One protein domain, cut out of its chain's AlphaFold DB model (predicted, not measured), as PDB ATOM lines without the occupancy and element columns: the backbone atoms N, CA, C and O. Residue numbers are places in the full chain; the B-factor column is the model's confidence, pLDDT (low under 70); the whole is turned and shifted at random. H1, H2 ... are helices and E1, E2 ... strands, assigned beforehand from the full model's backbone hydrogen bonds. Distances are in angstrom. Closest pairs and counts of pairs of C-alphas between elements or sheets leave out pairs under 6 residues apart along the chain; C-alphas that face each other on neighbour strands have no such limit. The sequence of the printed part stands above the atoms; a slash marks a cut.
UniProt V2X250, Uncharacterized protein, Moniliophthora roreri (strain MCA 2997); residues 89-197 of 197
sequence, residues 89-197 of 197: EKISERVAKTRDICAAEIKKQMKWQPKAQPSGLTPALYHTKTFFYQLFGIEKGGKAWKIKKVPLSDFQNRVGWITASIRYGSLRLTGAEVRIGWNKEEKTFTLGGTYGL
ATOM      1  N   GLU A  89     139.060 149.187  97.318       76.56
ATOM      2  CA  GLU A  89     139.841 149.899  98.333       76.56
ATOM      3  C   GLU A  89     140.571 148.942  99.283       76.56
ATOM      4  O   GLU A  89     141.792 149.024  99.421       76.56
ATOM      5  N   LYS A  90     139.869 147.959  99.863       78.81
ATOM      6  CA  LYS A  90     140.490 146.961 100.750       78.81
ATOM      7  C   LYS A  90     141.517 146.102 100.019       78.81
ATOM      8  O   LYS A  90     142.491 145.659 100.627       78.81
ATOM      9  N   ILE A  91     141.310 145.859  98.724       77.50
ATOM     10  CA  ILE A  91     142.297 145.162  97.900       77.50
ATOM     11  C   ILE A  91     143.572 145.992  97.791       77.50
ATOM     12  O   ILE A  91     144.651 145.467  98.056       77.50
ATOM     13  N   SER A  92     143.457 147.280  97.467       79.00
ATOM     14  CA  SER A  92     144.616 148.170  97.340       79.00
ATOM     15  C   SER A  92     145.411 148.295  98.645       79.00
ATOM     16  O   SER A  92     146.634 148.156  98.631       79.00
ATOM     17  N   GLU A  93     144.727 148.431  99.784       83.56
ATOM     18  CA  GLU A  93     145.366 148.522 101.098       83.56
ATOM     19  C   GLU A  93     146.141 147.240 101.426       83.56
ATOM     20  O   GLU A  93     147.275 147.268 101.909       83.56
ATOM     21  N   ARG A  94     145.553 146.079 101.126       80.94
ATOM     22  CA  ARG A  94     146.203 144.797 101.397       80.94
ATOM     23  C   ARG A  94     147.341 144.506 100.430       80.94
ATOM     24  O   ARG A  94     148.319 143.883 100.837       80.94
ATOM     25  N   VAL A  95     147.241 144.968  99.186       82.06
ATOM     26  CA  VAL A  95     148.337 144.930  98.210       82.06
ATOM     27  C   VAL A  95     149.504 145.787  98.697       82.06
ATOM     28  O   VAL A  95     150.632 145.300  98.676       82.06
ATOM     29  N   ALA A  96     149.251 146.991  99.218       83.88
ATOM     30  CA  ALA A  96     150.286 147.838  99.813       83.88
ATOM     31  C   ALA A  96     150.965 147.149 101.010       83.88
ATOM     32  O   ALA A  96     152.179 146.975 101.015       83.88
ATOM     33  N   LYS A  97     150.184 146.605 101.954       85.62
ATOM     34  CA  LYS A  97     150.738 145.830 103.081       85.62
ATOM     35  C   LYS A  97     151.552 144.622 102.611       85.62
ATOM     36  O   LYS A  97     152.611 144.328 103.151       85.62
ATOM     37  N   THR A  98     151.068 143.915 101.593       82.88
ATOM     38  CA  THR A  98     151.766 142.756 101.016       82.88
ATOM     39  C   THR A  98     153.085 143.164 100.369       82.88
ATOM     40  O   THR A  98     154.084 142.462 100.521       82.88
ATOM     41  N   ARG A  99     153.109 144.305  99.677       86.12
ATOM     42  CA  ARG A  99     154.323 144.905  99.122       86.12
ATOM     43  C   ARG A  99     155.349 145.180 100.221       86.12
ATOM     44  O   ARG A  99     156.501 144.785 100.060       86.12
ATOM     45  N   ASP A 100     154.927 145.771 101.333       85.19
ATOM     46  CA  ASP A 100     155.822 146.090 102.450       85.19
ATOM     47  C   ASP A 100     156.378 144.828 103.118       85.19
ATOM     48  O   ASP A 100     157.584 144.724 103.346       85.19
ATOM     49  N   ILE A 101     155.526 143.825 103.357       86.19
ATOM     50  CA  ILE A 101     155.947 142.521 103.896       86.19
ATOM     51  C   ILE A 101     156.933 141.849 102.935       86.19
ATOM     52  O   ILE A 101     157.948 141.303 103.365       86.19
ATOM     53  N   CYS A 102     156.673 141.917 101.629       85.00
ATOM     54  CA  CYS A 102     157.557 141.361 100.611       85.00
ATOM     55  C   CYS A 102     158.927 142.045 100.623       85.00
ATOM     56  O   CYS A 102     159.953 141.364 100.673       85.00
ATOM     57  N   ALA A 103     158.957 143.378 100.653       85.94
ATOM     58  CA  ALA A 103     160.195 144.143 100.737       85.94
ATOM     59  C   ALA A 103     160.968 143.843 102.032       85.94
ATOM     60  O   ALA A 103     162.190 143.671 101.995       85.94
ATOM     61  N   ALA A 104     160.267 143.723 103.162       85.56
ATOM     62  CA  ALA A 104     160.862 143.382 104.449       85.56
ATOM     63  C   ALA A 104     161.462 141.968 104.453       85.56
ATOM     64  O   ALA A 104     162.593 141.789 104.908       85.56
ATOM     65  N   GLU A 105     160.759 140.975 103.904       86.12
ATOM     66  CA  GLU A 105     161.254 139.595 103.858       86.12
ATOM     67  C   GLU A 105     162.444 139.459 102.898       86.12
ATOM     68  O   GLU A 105     163.429 138.800 103.232       86.12
ATOM     69  N   ILE A 106     162.426 140.155 101.754       85.69
ATOM     70  CA  ILE A 106     163.594 140.254 100.863       85.69
ATOM     71  C   ILE A 106     164.770 140.859 101.628       85.69
ATOM     72  O   ILE A 106     165.845 140.263 101.672       85.69
ATOM     73  N   LYS A 107     164.570 142.002 102.290       86.69
ATOM     74  CA  LYS A 107     165.621 142.683 103.059       86.69
ATOM     75  C   LYS A 107     166.191 141.796 104.169       86.69
ATOM     76  O   LYS A 107     167.396 141.801 104.398       86.69
ATOM     77  N   LYS A 108     165.353 140.994 104.826       86.12
ATOM     78  CA  LYS A 108     165.759 140.020 105.851       86.12
ATOM     79  C   LYS A 108     166.602 138.876 105.278       86.12
ATOM     80  O   LYS A 108     167.496 138.375 105.967       86.12
ATOM     81  N   GLN A 109     166.333 138.467 104.040       84.00
ATOM     82  CA  GLN A 109     167.131 137.473 103.320       84.00
ATOM     83  C   GLN A 109     168.423 138.056 102.719       84.00
ATOM     84  O   GLN A 109     169.356 137.296 102.463       84.00
ATOM     85  N   MET A 110     168.521 139.382 102.548       81.88
ATOM     86  CA  MET A 110     169.736 140.089 102.115       81.88
ATOM     87  C   MET A 110     170.767 140.170 103.248       81.88
ATOM     88  O   MET A 110     171.001 141.220 103.846       81.88
ATOM     89  N   LYS A 111     171.401 139.039 103.552       82.00
ATOM     90  CA  LYS A 111     172.508 138.962 104.511       82.00
ATOM     91  C   LYS A 111     173.822 138.881 103.752       82.00
ATOM     92  O   LYS A 111     173.957 138.062 102.850       82.00
ATOM     93  N   TRP A 112     174.801 139.696 104.145       78.50
ATOM     94  CA  TRP A 112     176.154 139.604 103.594       78.50
ATOM     95  C   TRP A 112     176.706 138.188 103.782       78.50
ATOM     96  O   TRP A 112     176.791 137.702 104.911       78.50
ATOM     97  N   GLN A 113     177.074 137.539 102.678       76.31
ATOM     98  CA  GLN A 113     177.755 136.251 102.683       76.31
ATOM     99  C   GLN A 113     179.214 136.465 102.251       76.31
ATOM    100  O   GLN A 113     179.451 137.086 101.219       76.31
ATOM    101  N   PRO A 114     180.208 135.961 103.004       68.62
ATOM    102  CA  PRO A 114     181.625 136.150 102.683       68.62
ATOM    103  C   PRO A 114     182.095 135.349 101.457       68.62
ATOM    104  O   PRO A 114     183.171 135.616 100.931       68.62
ATOM    105  N   LYS A 115     181.314 134.366 100.991       63.16
ATOM    106  CA  LYS A 115     181.599 133.618  99.762       63.16
ATOM    107  C   LYS A 115     180.817 134.228  98.602       63.16
ATOM    108  O   LYS A 115     179.608 134.397  98.715       63.16
ATOM    109  N   ALA A 116     181.498 134.474  97.480       55.94
ATOM    110  CA  ALA A 116     180.955 135.003  96.222       55.94
ATOM    111  C   ALA A 116     180.014 134.024  95.482       55.94
ATOM    112  O   ALA A 116     179.994 133.969  94.253       55.94
ATOM    113  N   GLN A 117     179.254 133.207  96.212       58.41
ATOM    114  CA  GLN A 117     178.167 132.459  95.605       58.41
ATOM    115  C   GLN A 117     177.037 133.430  95.259       58.41
ATOM    116  O   GLN A 117     176.762 134.336  96.049       58.41
ATOM    117  N   PRO A 118     176.368 133.247  94.108       57.66
ATOM    118  CA  PRO A 118     175.178 134.010  93.775       57.66
ATOM    119  C   PRO A 118     174.139 133.764  94.867       57.66
ATOM    120  O   PRO A 118     173.518 132.703  94.938       57.66
ATOM    121  N   SER A 119     173.992 134.734  95.763       59.94
ATOM    122  CA  SER A 119     173.041 134.661  96.853       59.94
ATOM    123  C   SER A 119     171.646 134.853  96.269       59.94
ATOM    124  O   SER A 119     171.271 135.943  95.831       59.94
ATOM    125  N   GLY A 120     170.916 133.742  96.195       60.28
ATOM    126  CA  GLY A 120     169.535 133.697  95.743       60.28
ATOM    127  C   GLY A 120     168.589 134.273  96.794       60.28
ATOM    128  O   GLY A 120     168.707 133.965  97.976       60.28
ATOM    129  N   LEU A 121     167.642 135.098  96.364       66.88
ATOM    130  CA  LEU A 121     166.471 135.496  97.147       66.88
ATOM    131  C   LEU A 121     165.344 134.523  96.865       66.88
ATOM    132  O   LEU A 121     164.954 134.414  95.707       66.88
ATOM    133  N   THR A 122     164.813 133.869  97.897       67.12
ATOM    134  CA  THR A 122     163.610 133.031  97.803       67.12
ATOM    135  C   THR A 122     162.623 133.313  98.930       67.12
ATOM    136  O   THR A 122     162.397 132.457  99.787       67.12
ATOM    137  N   PRO A 123     162.031 134.521  98.991       66.38
ATOM    138  CA  PRO A 123     160.944 134.790  99.919       66.38
ATOM    139  C   PRO A 123     159.685 134.055  99.456       66.38
ATOM    140  O   PRO A 123     159.285 134.167  98.294       66.38
ATOM    141  N   ALA A 124     159.079 133.306 100.374       58.97
ATOM    142  CA  ALA A 124     157.757 132.721 100.218       58.97
ATOM    143  C   ALA A 124     156.760 133.564 101.020       58.97
ATOM    144  O   ALA A 124     156.938 133.749 102.223       58.97
ATOM    145  N   LEU A 125     155.729 134.094 100.361       66.25
ATOM    146  CA  LEU A 125     154.674 134.872 101.016       66.25
ATOM    147  C   LEU A 125     153.298 134.251 100.774       66.25
ATOM    148  O   LEU A 125     152.981 133.887  99.642       66.25
ATOM    149  N   TYR A 126     152.472 134.182 101.822       59.25
ATOM    150  CA  TYR A 126     151.117 133.620 101.802       59.25
ATOM    151  C   TYR A 126     150.076 134.687 101.461       59.25
ATOM    152  O   TYR A 126     149.803 135.563 102.282       59.25
ATOM    153  N   HIS A 127     149.441 134.605 100.289       67.25
ATOM    154  CA  HIS A 127     148.397 135.558  99.892       67.25
ATOM    155  C   HIS A 127     147.284 134.891  99.080       67.25
ATOM    156  O   HIS A 127     147.428 133.780  98.587       67.25
ATOM    157  N   THR A 128     146.131 135.547  98.925       63.44
ATOM    158  CA  THR A 128     145.120 135.066  97.973       63.44
ATOM    159  C   THR A 128     145.546 135.384  96.541       63.44
ATOM    160  O   THR A 128     146.273 136.345  96.272       63.44
ATOM    161  N   LYS A 129     145.062 134.566  95.601       66.88
ATOM    162  CA  LYS A 129     145.388 134.653  94.171       66.88
ATOM    163  C   LYS A 129     145.090 136.048  93.601       66.88
ATOM    164  O   LYS A 129     145.862 136.582  92.811       66.88
ATOM    165  N   THR A 130     143.989 136.643  94.048       65.25
ATOM    166  CA  THR A 130     143.552 138.021  93.773       65.25
ATOM    167  C   THR A 130     144.610 139.083  94.068       65.25
ATOM    168  O   THR A 130     144.915 139.885  93.187       65.25
ATOM    169  N   PHE A 131     145.230 139.073  95.253       71.69
ATOM    170  CA  PHE A 131     146.245 140.076  95.603       71.69
ATOM    171  C   PHE A 131     147.523 139.908  94.788       71.69
ATOM    172  O   PHE A 131     148.131 140.901  94.406       71.69
ATOM    173  N   PHE A 132     147.906 138.669  94.473       71.12
ATOM    174  CA  PHE A 132     149.082 138.386  93.651       71.12
ATOM    175  C   PHE A 132     148.953 138.959  92.235       71.12
ATOM    176  O   PHE A 132     149.854 139.650  91.759       71.12
ATOM    177  N   TYR A 133     147.813 138.720  91.578       73.88
ATOM    178  CA  TYR A 133     147.557 139.270  90.248       73.88
ATOM    179  C   TYR A 133     147.542 140.795  90.254       73.88
ATOM    180  O   TYR A 133     148.070 141.411  89.333       73.88
ATOM    181  N   GLN A 134     147.000 141.411  91.304       73.56
ATOM    182  CA  GLN A 134     146.929 142.864  91.395       73.56
ATOM    183  C   GLN A 134     148.280 143.506  91.737       73.56
ATOM    184  O   GLN A 134     148.650 144.501  91.122       73.56
ATOM    185  N   LEU A 135     149.058 142.899  92.638       71.75
ATOM    186  CA  LEU A 135     150.401 143.353  93.013       71.75
ATOM    187  C   LEU A 135     151.344 143.371  91.805       71.75
ATOM    188  O   LEU A 135     152.055 144.348  91.565       71.75
ATOM    189  N   PHE A 136     151.318 142.303  91.009       69.69
ATOM    190  CA  PHE A 136     152.138 142.204  89.808       69.69
ATOM    191  C   PHE A 136     151.412 142.642  88.531       69.69
ATOM    192  O   PHE A 136     151.982 142.506  87.451       69.69
ATOM    193  N   GLY A 137     150.209 143.230  88.637       66.25
ATOM    194  CA  GLY A 137     149.411 143.765  87.522       66.25
ATOM    195  C   GLY A 137     149.330 142.805  86.344       66.25
ATOM    196  O   GLY A 137     149.659 143.163  85.216       66.25
ATOM    197  N   ILE A 138     148.984 141.562  86.646       68.94
ATOM    198  CA  ILE A 138     148.955 140.454  85.710       68.94
ATOM    199  C   ILE A 138     147.503 140.035  85.519       68.94
ATOM    200  O   ILE A 138     146.797 139.779  86.493       68.94
ATOM    201  N   GLU A 139     147.075 139.882  84.269       59.44
ATOM    202  CA  GLU A 139     145.750 139.356  83.958       59.44
ATOM    203  C   GLU A 139     145.548 137.926  84.486       59.44
ATOM    204  O   GLU A 139     146.421 137.050  84.385       59.44
ATOM    205  N   LYS A 140     144.360 137.685  85.053       62.09
ATOM    206  CA  LYS A 140     143.928 136.394  85.599       62.09
ATOM    207  C   LYS A 140     143.747 135.390  84.453       62.09
ATOM    208  O   LYS A 140     142.650 135.186  83.952       62.09
ATOM    209  N   GLY A 141     144.832 134.738  84.044       57.09
ATOM    210  CA  GLY A 141     144.779 133.639  83.079       57.09
ATOM    211  C   GLY A 141     144.144 132.374  83.673       57.09
ATOM    212  O   GLY A 141     144.385 132.030  84.835       57.09
ATOM    213  N   GLY A 142     143.364 131.647  82.864       51.50
ATOM    214  CA  GLY A 142     142.770 130.352  83.237       51.50
ATOM    215  C   GLY A 142     143.783 129.204  83.366       51.50
ATOM    216  O   GLY A 142     143.482 128.174  83.966       51.50
ATOM    217  N   LYS A 143     145.006 129.378  82.849       60.22
ATOM    218  CA  LYS A 143     146.078 128.373  82.899       60.22
ATOM    219  C   LYS A 143     146.879 128.485  84.201       60.22
ATOM    220  O   LYS A 143     147.051 129.580  84.739       60.22
ATOM    221  N   ALA A 144     147.365 127.350  84.714       62.22
ATOM    222  CA  ALA A 144     148.213 127.314  85.905       62.22
ATOM    223  C   ALA A 144     149.407 128.270  85.737       62.22
ATOM    224  O   ALA A 144     150.084 128.263  84.707       62.22
ATOM    225  N   TRP A 145     149.623 129.127  86.735       69.50
ATOM    226  CA  TRP A 145     150.698 130.108  86.701       69.50
ATOM    227  C   TRP A 145     152.050 129.398  86.746       69.50
ATOM    228  O   TRP A 145     152.408 128.805  87.760       69.50
ATOM    229  N   LYS A 146     152.802 129.456  85.645       74.69
ATOM    230  CA  LYS A 146     154.195 129.004  85.601       74.69
ATOM    231  C   LYS A 146     155.110 130.150  86.032       74.69
ATOM    232  O   LYS A 146     154.745 131.312  85.870       74.69
ATOM    233  N   ILE A 147     156.289 129.817  86.560       81.75
ATOM    234  CA  ILE A 147     157.323 130.793  86.934       81.75
ATOM    235  C   ILE A 147     157.508 131.800  85.793       81.75
ATOM    236  O   ILE A 147     157.834 131.404  84.672       81.75
ATOM    237  N   LYS A 148     157.300 133.087  86.078       84.56
ATOM    238  CA  LYS A 148     157.526 134.175  85.122       84.56
ATOM    239  C   LYS A 148     158.769 134.958  85.488       84.56
ATOM    240  O   LYS A 148     159.051 135.168  86.662       84.56
ATOM    241  N   LYS A 149     159.499 135.393  84.471       87.00
ATOM    242  CA  LYS A 149     160.593 136.349  84.614       87.00
ATOM    243  C   LYS A 149     160.012 137.748  84.476       87.00
ATOM    244  O   LYS A 149     159.276 138.009  83.528       87.00
ATOM    245  N   VAL A 150     160.309 138.603  85.438       85.56
ATOM    246  CA  VAL A 150     159.918 140.011  85.466       85.56
ATOM    247  C   VAL A 150     161.205 140.829  85.457       85.56
ATOM    248  O   VAL A 150     162.105 140.516  86.243       85.56
ATOM    249  N   PRO A 151     161.347 141.831  84.577       89.38
ATOM    250  CA  PRO A 151     162.537 142.669  84.565       89.38
ATOM    251  C   PRO A 151     162.649 143.440  85.883       89.38
ATOM    252  O   PRO A 151     161.643 143.794  86.507       89.38
ATOM    253  N   LEU A 152     163.881 143.692  86.326       86.31
ATOM    254  CA  LEU A 152     164.137 144.339  87.612       86.31
ATOM    255  C   LEU A 152     163.447 145.708  87.726       86.31
ATOM    256  O   LEU A 152     162.920 146.027  88.788       86.31
ATOM    257  N   SER A 153     163.394 146.474  86.633       87.19
ATOM    258  CA  SER A 153     162.706 147.770  86.566       87.19
ATOM    259  C   SER A 153     161.227 147.658  86.929       87.19
ATOM    260  O   SER A 153     160.728 148.409  87.761       87.19
ATOM    261  N   ASP A 154     160.526 146.673  86.365       86.88
ATOM    262  CA  ASP A 154     159.101 146.466  86.627       86.88
ATOM    263  C   ASP A 154     158.874 145.997  88.058       86.88
ATOM    264  O   ASP A 154     157.913 146.409  88.712       86.88
ATOM    265  N   PHE A 155     159.773 145.153  88.563       86.56
ATOM    266  CA  PHE A 155     159.738 144.723  89.952       86.56
ATOM    267  C   PHE A 155     159.925 145.913  90.905       86.56
ATOM    268  O   PHE A 155     159.138 146.073  91.836       86.56
ATOM    269  N   GLN A 156     160.901 146.785  90.650       87.69
ATOM    270  CA  GLN A 156     161.162 147.978  91.461       87.69
ATOM    271  C   GLN A 156     160.036 149.012  91.367       87.69
ATOM    272  O   GLN A 156     159.683 149.609  92.379       87.69
ATOM    273  N   ASN A 157     159.402 149.173  90.206       88.00
ATOM    274  CA  ASN A 157     158.241 150.055  90.059       88.00
ATOM    275  C   ASN A 157     157.044 149.575  90.900       88.00
ATOM    276  O   ASN A 157     156.305 150.383  91.462       88.00
ATOM    277  N   ARG A 158     156.862 148.254  91.019       84.06
ATOM    278  CA  ARG A 158     155.728 147.646  91.734       84.06
ATOM    279  C   ARG A 158     155.978 147.468  93.228       84.06
ATOM    280  O   ARG A 158     155.100 147.773  94.026       84.06
ATOM    281  N   VAL A 159     157.153 146.962  93.604       83.81
ATOM    282  CA  VAL A 159     157.516 146.614  94.992       83.81
ATOM    283  C   VAL A 159     158.323 147.722  95.668       83.81
ATOM    284  O   VAL A 159     158.240 147.910  96.880       83.81
ATOM    285  N   GLY A 160     159.015 148.552  94.897       85.62
ATOM    286  CA  GLY A 160     159.860 149.631  95.395       85.62
ATOM    287  C   GLY A 160     161.339 149.284  95.374       85.62
ATOM    288  O   GLY A 160     161.758 148.178  95.021       85.62
ATOM    289  N   TRP A 161     162.140 150.269  95.768       86.25
ATOM    290  CA  TRP A 161     163.582 150.120  95.855       86.25
ATOM    291  C   TRP A 161     163.962 149.396  97.147       86.25
ATOM    292  O   TRP A 161     163.735 149.901  98.245       86.25
ATOM    293  N   ILE A 162     164.532 148.198  97.020       87.56
ATOM    294  CA  ILE A 162     164.953 147.389  98.166       87.56
ATOM    295  C   ILE A 162     166.466 147.499  98.307       87.56
ATOM    296  O   ILE A 162     167.225 147.166  97.395       87.56
ATOM    297  N   THR A 163     166.912 147.971  99.466       87.62
ATOM    298  CA  THR A 163     168.330 148.091  99.803       87.62
ATOM    299  C   THR A 163     168.547 147.670 101.253       87.62
ATOM    300  O   THR A 163     167.765 148.024 102.145       87.62
ATOM    301  N   ALA A 164     169.600 146.891 101.497       87.56
ATOM    302  CA  ALA A 164     169.984 146.434 102.828       87.56
ATOM    303  C   ALA A 164     171.361 146.996 103.202       87.56
ATOM    304  O   ALA A 164     172.336 146.768 102.494       87.56
ATOM    305  N   SER A 165     171.445 147.730 104.314       88.00
ATOM    306  CA  SER A 165     172.714 148.280 104.801       88.00
ATOM    307  C   SER A 165     173.583 147.175 105.396       88.00
ATOM    308  O   SER A 165     173.101 146.358 106.181       88.00
ATOM    309  N   ILE A 166     174.872 147.181 105.070       87.44
ATOM    310  CA  ILE A 166     175.885 146.294 105.648       87.44
ATOM    311  C   ILE A 166     177.080 147.115 106.149       87.44
ATOM    312  O   ILE A 166     177.180 148.310 105.889       87.44
ATOM    313  N   ARG A 167     178.013 146.480 106.869       85.25
ATOM    314  CA  ARG A 167     179.132 147.163 107.548       85.25
ATOM    315  C   ARG A 167     179.985 148.061 106.637       85.25
ATOM    316  O   ARG A 167     180.489 149.071 107.106       85.25
ATOM    317  N   TYR A 168     180.156 147.685 105.369       85.94
ATOM    318  CA  TYR A 168     181.036 148.376 104.415       85.94
ATOM    319  C   TYR A 168     180.321 148.808 103.127       85.94
ATOM    320  O   TYR A 168     180.970 149.031 102.110       85.94
ATOM    321  N   GLY A 169     178.989 148.886 103.130       86.25
ATOM    322  CA  GLY A 169     178.241 149.227 101.923       86.25
ATOM    323  C   GLY A 169     176.751 148.955 102.041       86.25
ATOM    324  O   GLY A 169     176.206 148.801 103.131       86.25
ATOM    325  N   SER A 170     176.084 148.879 100.897       88.19
ATOM    326  CA  SER A 170     174.666 148.543 100.809       88.19
ATOM    327  C   SER A 170     174.455 147.467  99.756       88.19
ATOM    328  O   SER A 170     174.976 147.569  98.651       88.19
ATOM    329  N   LEU A 171     173.691 146.437 100.104       87.75
ATOM    330  CA  LEU A 171     173.278 145.393  99.182       87.75
ATOM    331  C   LEU A 171     172.054 145.856  98.402       87.75
ATOM    332  O   LEU A 171     171.073 146.328  98.988       87.75
ATOM    333  N   ARG A 172     172.099 145.657  97.089       88.88
ATOM    334  CA  ARG A 172     171.012 145.922  96.147       88.88
ATOM    335  C   ARG A 172     170.737 144.693  95.292       88.88
ATOM    336  O   ARG A 172     171.558 143.783  95.184       88.88
ATOM    337  N   LEU A 173     169.562 144.666  94.679       87.19
ATOM    338  CA  LEU A 173     169.249 143.682  93.648       87.19
ATOM    339  C   LEU A 173     170.141 143.956  92.428       87.19
ATOM    340  O   LEU A 173     170.185 145.083  91.943       87.19
ATOM    341  N   THR A 174     170.873 142.942  91.966       85.38
ATOM    342  CA  THR A 174     171.828 143.055  90.845       85.38
ATOM    343  C   THR A 174     171.403 142.247  89.622       85.38
ATOM    344  O   THR A 174     171.911 142.475  88.528       85.38
ATOM    345  N   GLY A 175     170.475 141.298  89.781       82.69
ATOM    346  CA  GLY A 175     169.952 140.512  88.665       82.69
ATOM    347  C   GLY A 175     169.077 141.347  87.729       82.69
ATOM    348  O   GLY A 175     168.197 142.062  88.194       82.69
ATOM    349  N   ALA A 176     169.272 141.207  86.414       85.31
ATOM    350  CA  ALA A 176     168.438 141.871  85.404       85.31
ATOM    351  C   ALA A 176     166.966 141.413  85.446       85.31
ATOM    352  O   ALA A 176     166.059 142.166  85.089       85.31
ATOM    353  N   GLU A 177     166.729 140.182  85.905       87.06
ATOM    354  CA  GLU A 177     165.414 139.549  85.961       87.06
ATOM    355  C   GLU A 177     165.155 138.941  87.344       87.06
ATOM    356  O   GLU A 177     166.025 138.294  87.933       87.06
ATOM    357  N   VAL A 178     163.917 139.075  87.816       86.50
ATOM    358  CA  VAL A 178     163.381 138.401  89.000       86.50
ATOM    359  C   VAL A 178     162.410 137.315  88.548       86.50
ATOM    360  O   VAL A 178     161.516 137.541  87.734       86.50
ATOM    361  N   ARG A 179     162.578 136.103  89.066       86.88
ATOM    362  CA  ARG A 179     161.690 134.964  88.825       86.88
ATOM    363  C   ARG A 179     160.557 134.995  89.843       86.88
ATOM    364  O   ARG A 179     160.817 135.125  91.029       86.88
ATOM    365  N   ILE A 180     159.318 134.849  89.393       86.31
ATOM    366  CA  ILE A 180     158.119 134.867  90.235       86.31
ATOM    367  C   ILE A 180     157.328 133.587  89.990       86.31
ATOM    368  O   ILE A 180     156.722 133.410  88.927       86.31
ATOM    369  N   GLY A 181     157.348 132.682  90.964       83.00
ATOM    370  CA  GLY A 181     156.553 131.459  90.998       83.00
ATOM    371  C   GLY A 181     155.292 131.636  91.839       83.00
ATOM    372  O   GLY A 181     155.307 132.347  92.834       83.00
ATOM    373  N   TRP A 182     154.202 130.975  91.449       80.44
ATOM    374  CA  TRP A 182     152.975 130.888  92.247       80.44
ATOM    375  C   TRP A 182     152.690 129.421  92.539       80.44
ATOM    376  O   TRP A 182     152.548 128.629  91.604       80.44
ATOM    377  N   ASN A 183     152.571 129.069  93.813       78.69
ATOM    378  CA  ASN A 183     152.138 127.755  94.254       78.69
ATOM    379  C   ASN A 183     150.631 127.787  94.543       78.69
ATOM    380  O   ASN A 183     150.152 128.501  95.427       78.69
ATOM    381  N   LYS A 184     149.855 127.025  93.764       73.50
ATOM    382  CA  LYS A 184     148.389 126.996  93.882       73.50
ATOM    383  C   LYS A 184     147.926 126.280  95.152       73.50
ATOM    384  O   LYS A 184     146.894 126.672  95.690       73.50
ATOM    385  N   GLU A 185     148.659 125.264  95.598       72.56
ATOM    386  CA  GLU A 185     148.274 124.418  96.734       72.56
ATOM    387  C   GLU A 185     148.446 125.169  98.052       72.56
ATOM    388  O   GLU A 185     147.510 125.282  98.838       72.56
ATOM    389  N   GLU A 186     149.607 125.795  98.232       70.56
ATOM    390  CA  GLU A 186     149.947 126.532  99.453       70.56
ATOM    391  C   GLU A 186     149.439 127.981  99.456       70.56
ATOM    392  O   GLU A 186     149.503 128.659 100.480       70.56
ATOM    393  N   LYS A 187     148.937 128.477  98.313       73.06
ATOM    394  CA  LYS A 187     148.602 129.898  98.093       73.06
ATOM    395  C   LYS A 187     149.789 130.819  98.421       73.06
ATOM    396  O   LYS A 187     149.626 131.914  98.961       73.06
ATOM    397  N   THR A 188     150.991 130.354  98.100       75.94
ATOM    398  CA  THR A 188     152.242 131.085  98.295       75.94
ATOM    399  C   THR A 188     152.809 131.531  96.958       75.94
ATOM    400  O   THR A 188     152.629 130.865  95.936       75.94
ATOM    401  N   PHE A 189     153.517 132.656  96.937       79.69
ATOM    402  CA  PHE A 189     154.384 132.998  95.810       79.69
ATOM    403  C   PHE A 189     155.839 133.007  96.241       79.69
ATOM    404  O   PHE A 189     156.159 133.417  97.355       79.69
ATOM    405  N   THR A 190     156.706 132.558  95.341       81.94
ATOM    406  CA  THR A 190     158.152 132.540  95.525       81.94
ATOM    407  C   THR A 190     158.785 133.549  94.587       81.94
ATOM    408  O   THR A 190     158.491 133.576  93.390       81.94
ATOM    409  N   LEU A 191     159.655 134.396  95.126       84.25
ATOM    410  CA  LEU A 191     160.521 135.234  94.301       84.25
ATOM    411  C   LEU A 191     161.882 134.563  94.156       84.25
ATOM    412  O   LEU A 191     162.248 133.732  94.967       84.25
ATOM    413  N   GLY A 192     162.599 134.868  93.088       82.94
ATOM    414  CA  GLY A 192     163.891 134.290  92.751       82.94
ATOM    415  C   GLY A 192     164.763 135.377  92.154       82.94
ATOM    416  O   GLY A 192     164.440 135.871  91.079       82.94
ATOM    417  N   GLY A 193     165.855 135.763  92.799       85.44
ATOM    418  CA  GLY A 193     166.722 136.821  92.268       85.44
ATOM    419  C   GLY A 193     168.116 136.805  92.868       85.44
ATOM    420  O   GLY A 193     168.362 136.084  93.828       85.44
ATOM    421  N   THR A 194     169.020 137.600  92.305       84.44
ATOM    422  CA  THR A 194     170.385 137.788  92.813       84.44
ATOM    423  C   THR A 194     170.563 139.189  93.383       84.44
ATOM    424  O   THR A 194     170.070 140.172  92.820       84.44
ATOM    425  N   TYR A 195     171.285 139.276  94.498       86.38
ATOM    426  CA  TYR A 195     171.665 140.532  95.138       86.38
ATOM    427  C   TYR A 195     173.173 140.606  95.359       86.38
ATOM    428  O   TYR A 195     173.852 139.583  95.426       86.38
ATOM    429  N   GLY A 196     173.690 141.824  95.464       83.69
ATOM    430  CA  GLY A 196     175.112 142.093  95.626       83.69
ATOM    431  C   GLY A 196     175.388 143.551  95.972       83.69
ATOM    432  O   GLY A 196     174.462 144.330  96.202       83.69
ATOM    433  N   LEU A 197     176.677 143.881  96.044       81.62
ATOM    434  CA  LEU A 197     177.181 145.231  96.296       81.62
ATOM    435  C   LEU A 197     176.995 146.173  95.109       81.62
ATOM    436  O   LEU A 197     176.986 145.736  93.938       81.62
TER     437      LEU A 197
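What this domain is: This is residues 89 to 197 of the 197 residues of an uncharacterized protein of Moniliophthora roreri (strain MCA 2997) (UniProt V2X250). A strongly twisted antiparallel sheet is built on one long strand, E6, with E1 and E5 along its first part, E2 beyond E5, and the hairpin of E3 and E4 by its far end. The long helix H1 and the short H3 pack on one face of this sheet, while the short H2 packs on H1 and only grazes the sheet. The printed part has 109 residues; along the chain come the named helix H1, the named strand E1, the helix H2, the strand E2, the helix H3 and then the strands E3, E4, E5 and E6, which makes three named helices and six named strands; the sheet is branched, E6 having three neighbours, E1, E4 and E5, and the class is mixed, helices and strands. The whole is compact, with a radius of gyration of the C-alphas of 14.2 A, and elongated, spanning 45 by 27 by 24 A.

How they stand to each other: Start with H1, residues 89 to 109, which is on the sheet at a height over the sheet of 7.3 A. With residues 91 to 99 alone it touches H2, residues 129 to 135, about perpendicular at 79 degrees; the closest C-alphas, of Val 95 and Leu 135, are 5.8 A apart. With residues 99 to 103 alone it touches H3, residues 152 to 159, at a steep tilt of 55 degrees, opposite ways; the closest C-alphas, of Arg 99 and Val 159, are 5.5 A apart. H3 is on the same face as H1, over E5, residues 177 to 183, and stands up from the sheet. In all three helices every O i to N i+4 pair is within hydrogen-bond range. Look next at E6, residues 188 to 196: E1, residues 124 to 126, lies on one side of it, with N 125 and O 189 3.1 A apart, and E5 on the other side, with N 192 and O 179 2.7 A apart. E2, residues 148 to 151, is an edge strand beside E5, with N 150 and O 178 2.8 A apart. E4, residues 169 to 173, pairs with E6 through N 172 and O 196, 2.9 A, and forms a hairpin with E3, residues 163 to 166, through N 171 and O 164, 2.8 A.

Where its parts are: Find C-alpha 89 at (139.841, 149.899, 98.333); from there H1 runs 30.4 A to C-alpha 109. E5 measures 19.6 A, E4 13.4 A. E6 runs 25.5 A to C-alpha 196 at (175.112, 142.093, 95.626).

The domain as a whole: The C-alphas farthest apart, of Gly 142 and Tyr 168, are 47.3 A from each other. The printed part has no cut. The links H1 to E1 and H2 to E2 are long. Look for pLDDT under 70 at residues 114 to 130 and 136 to 145.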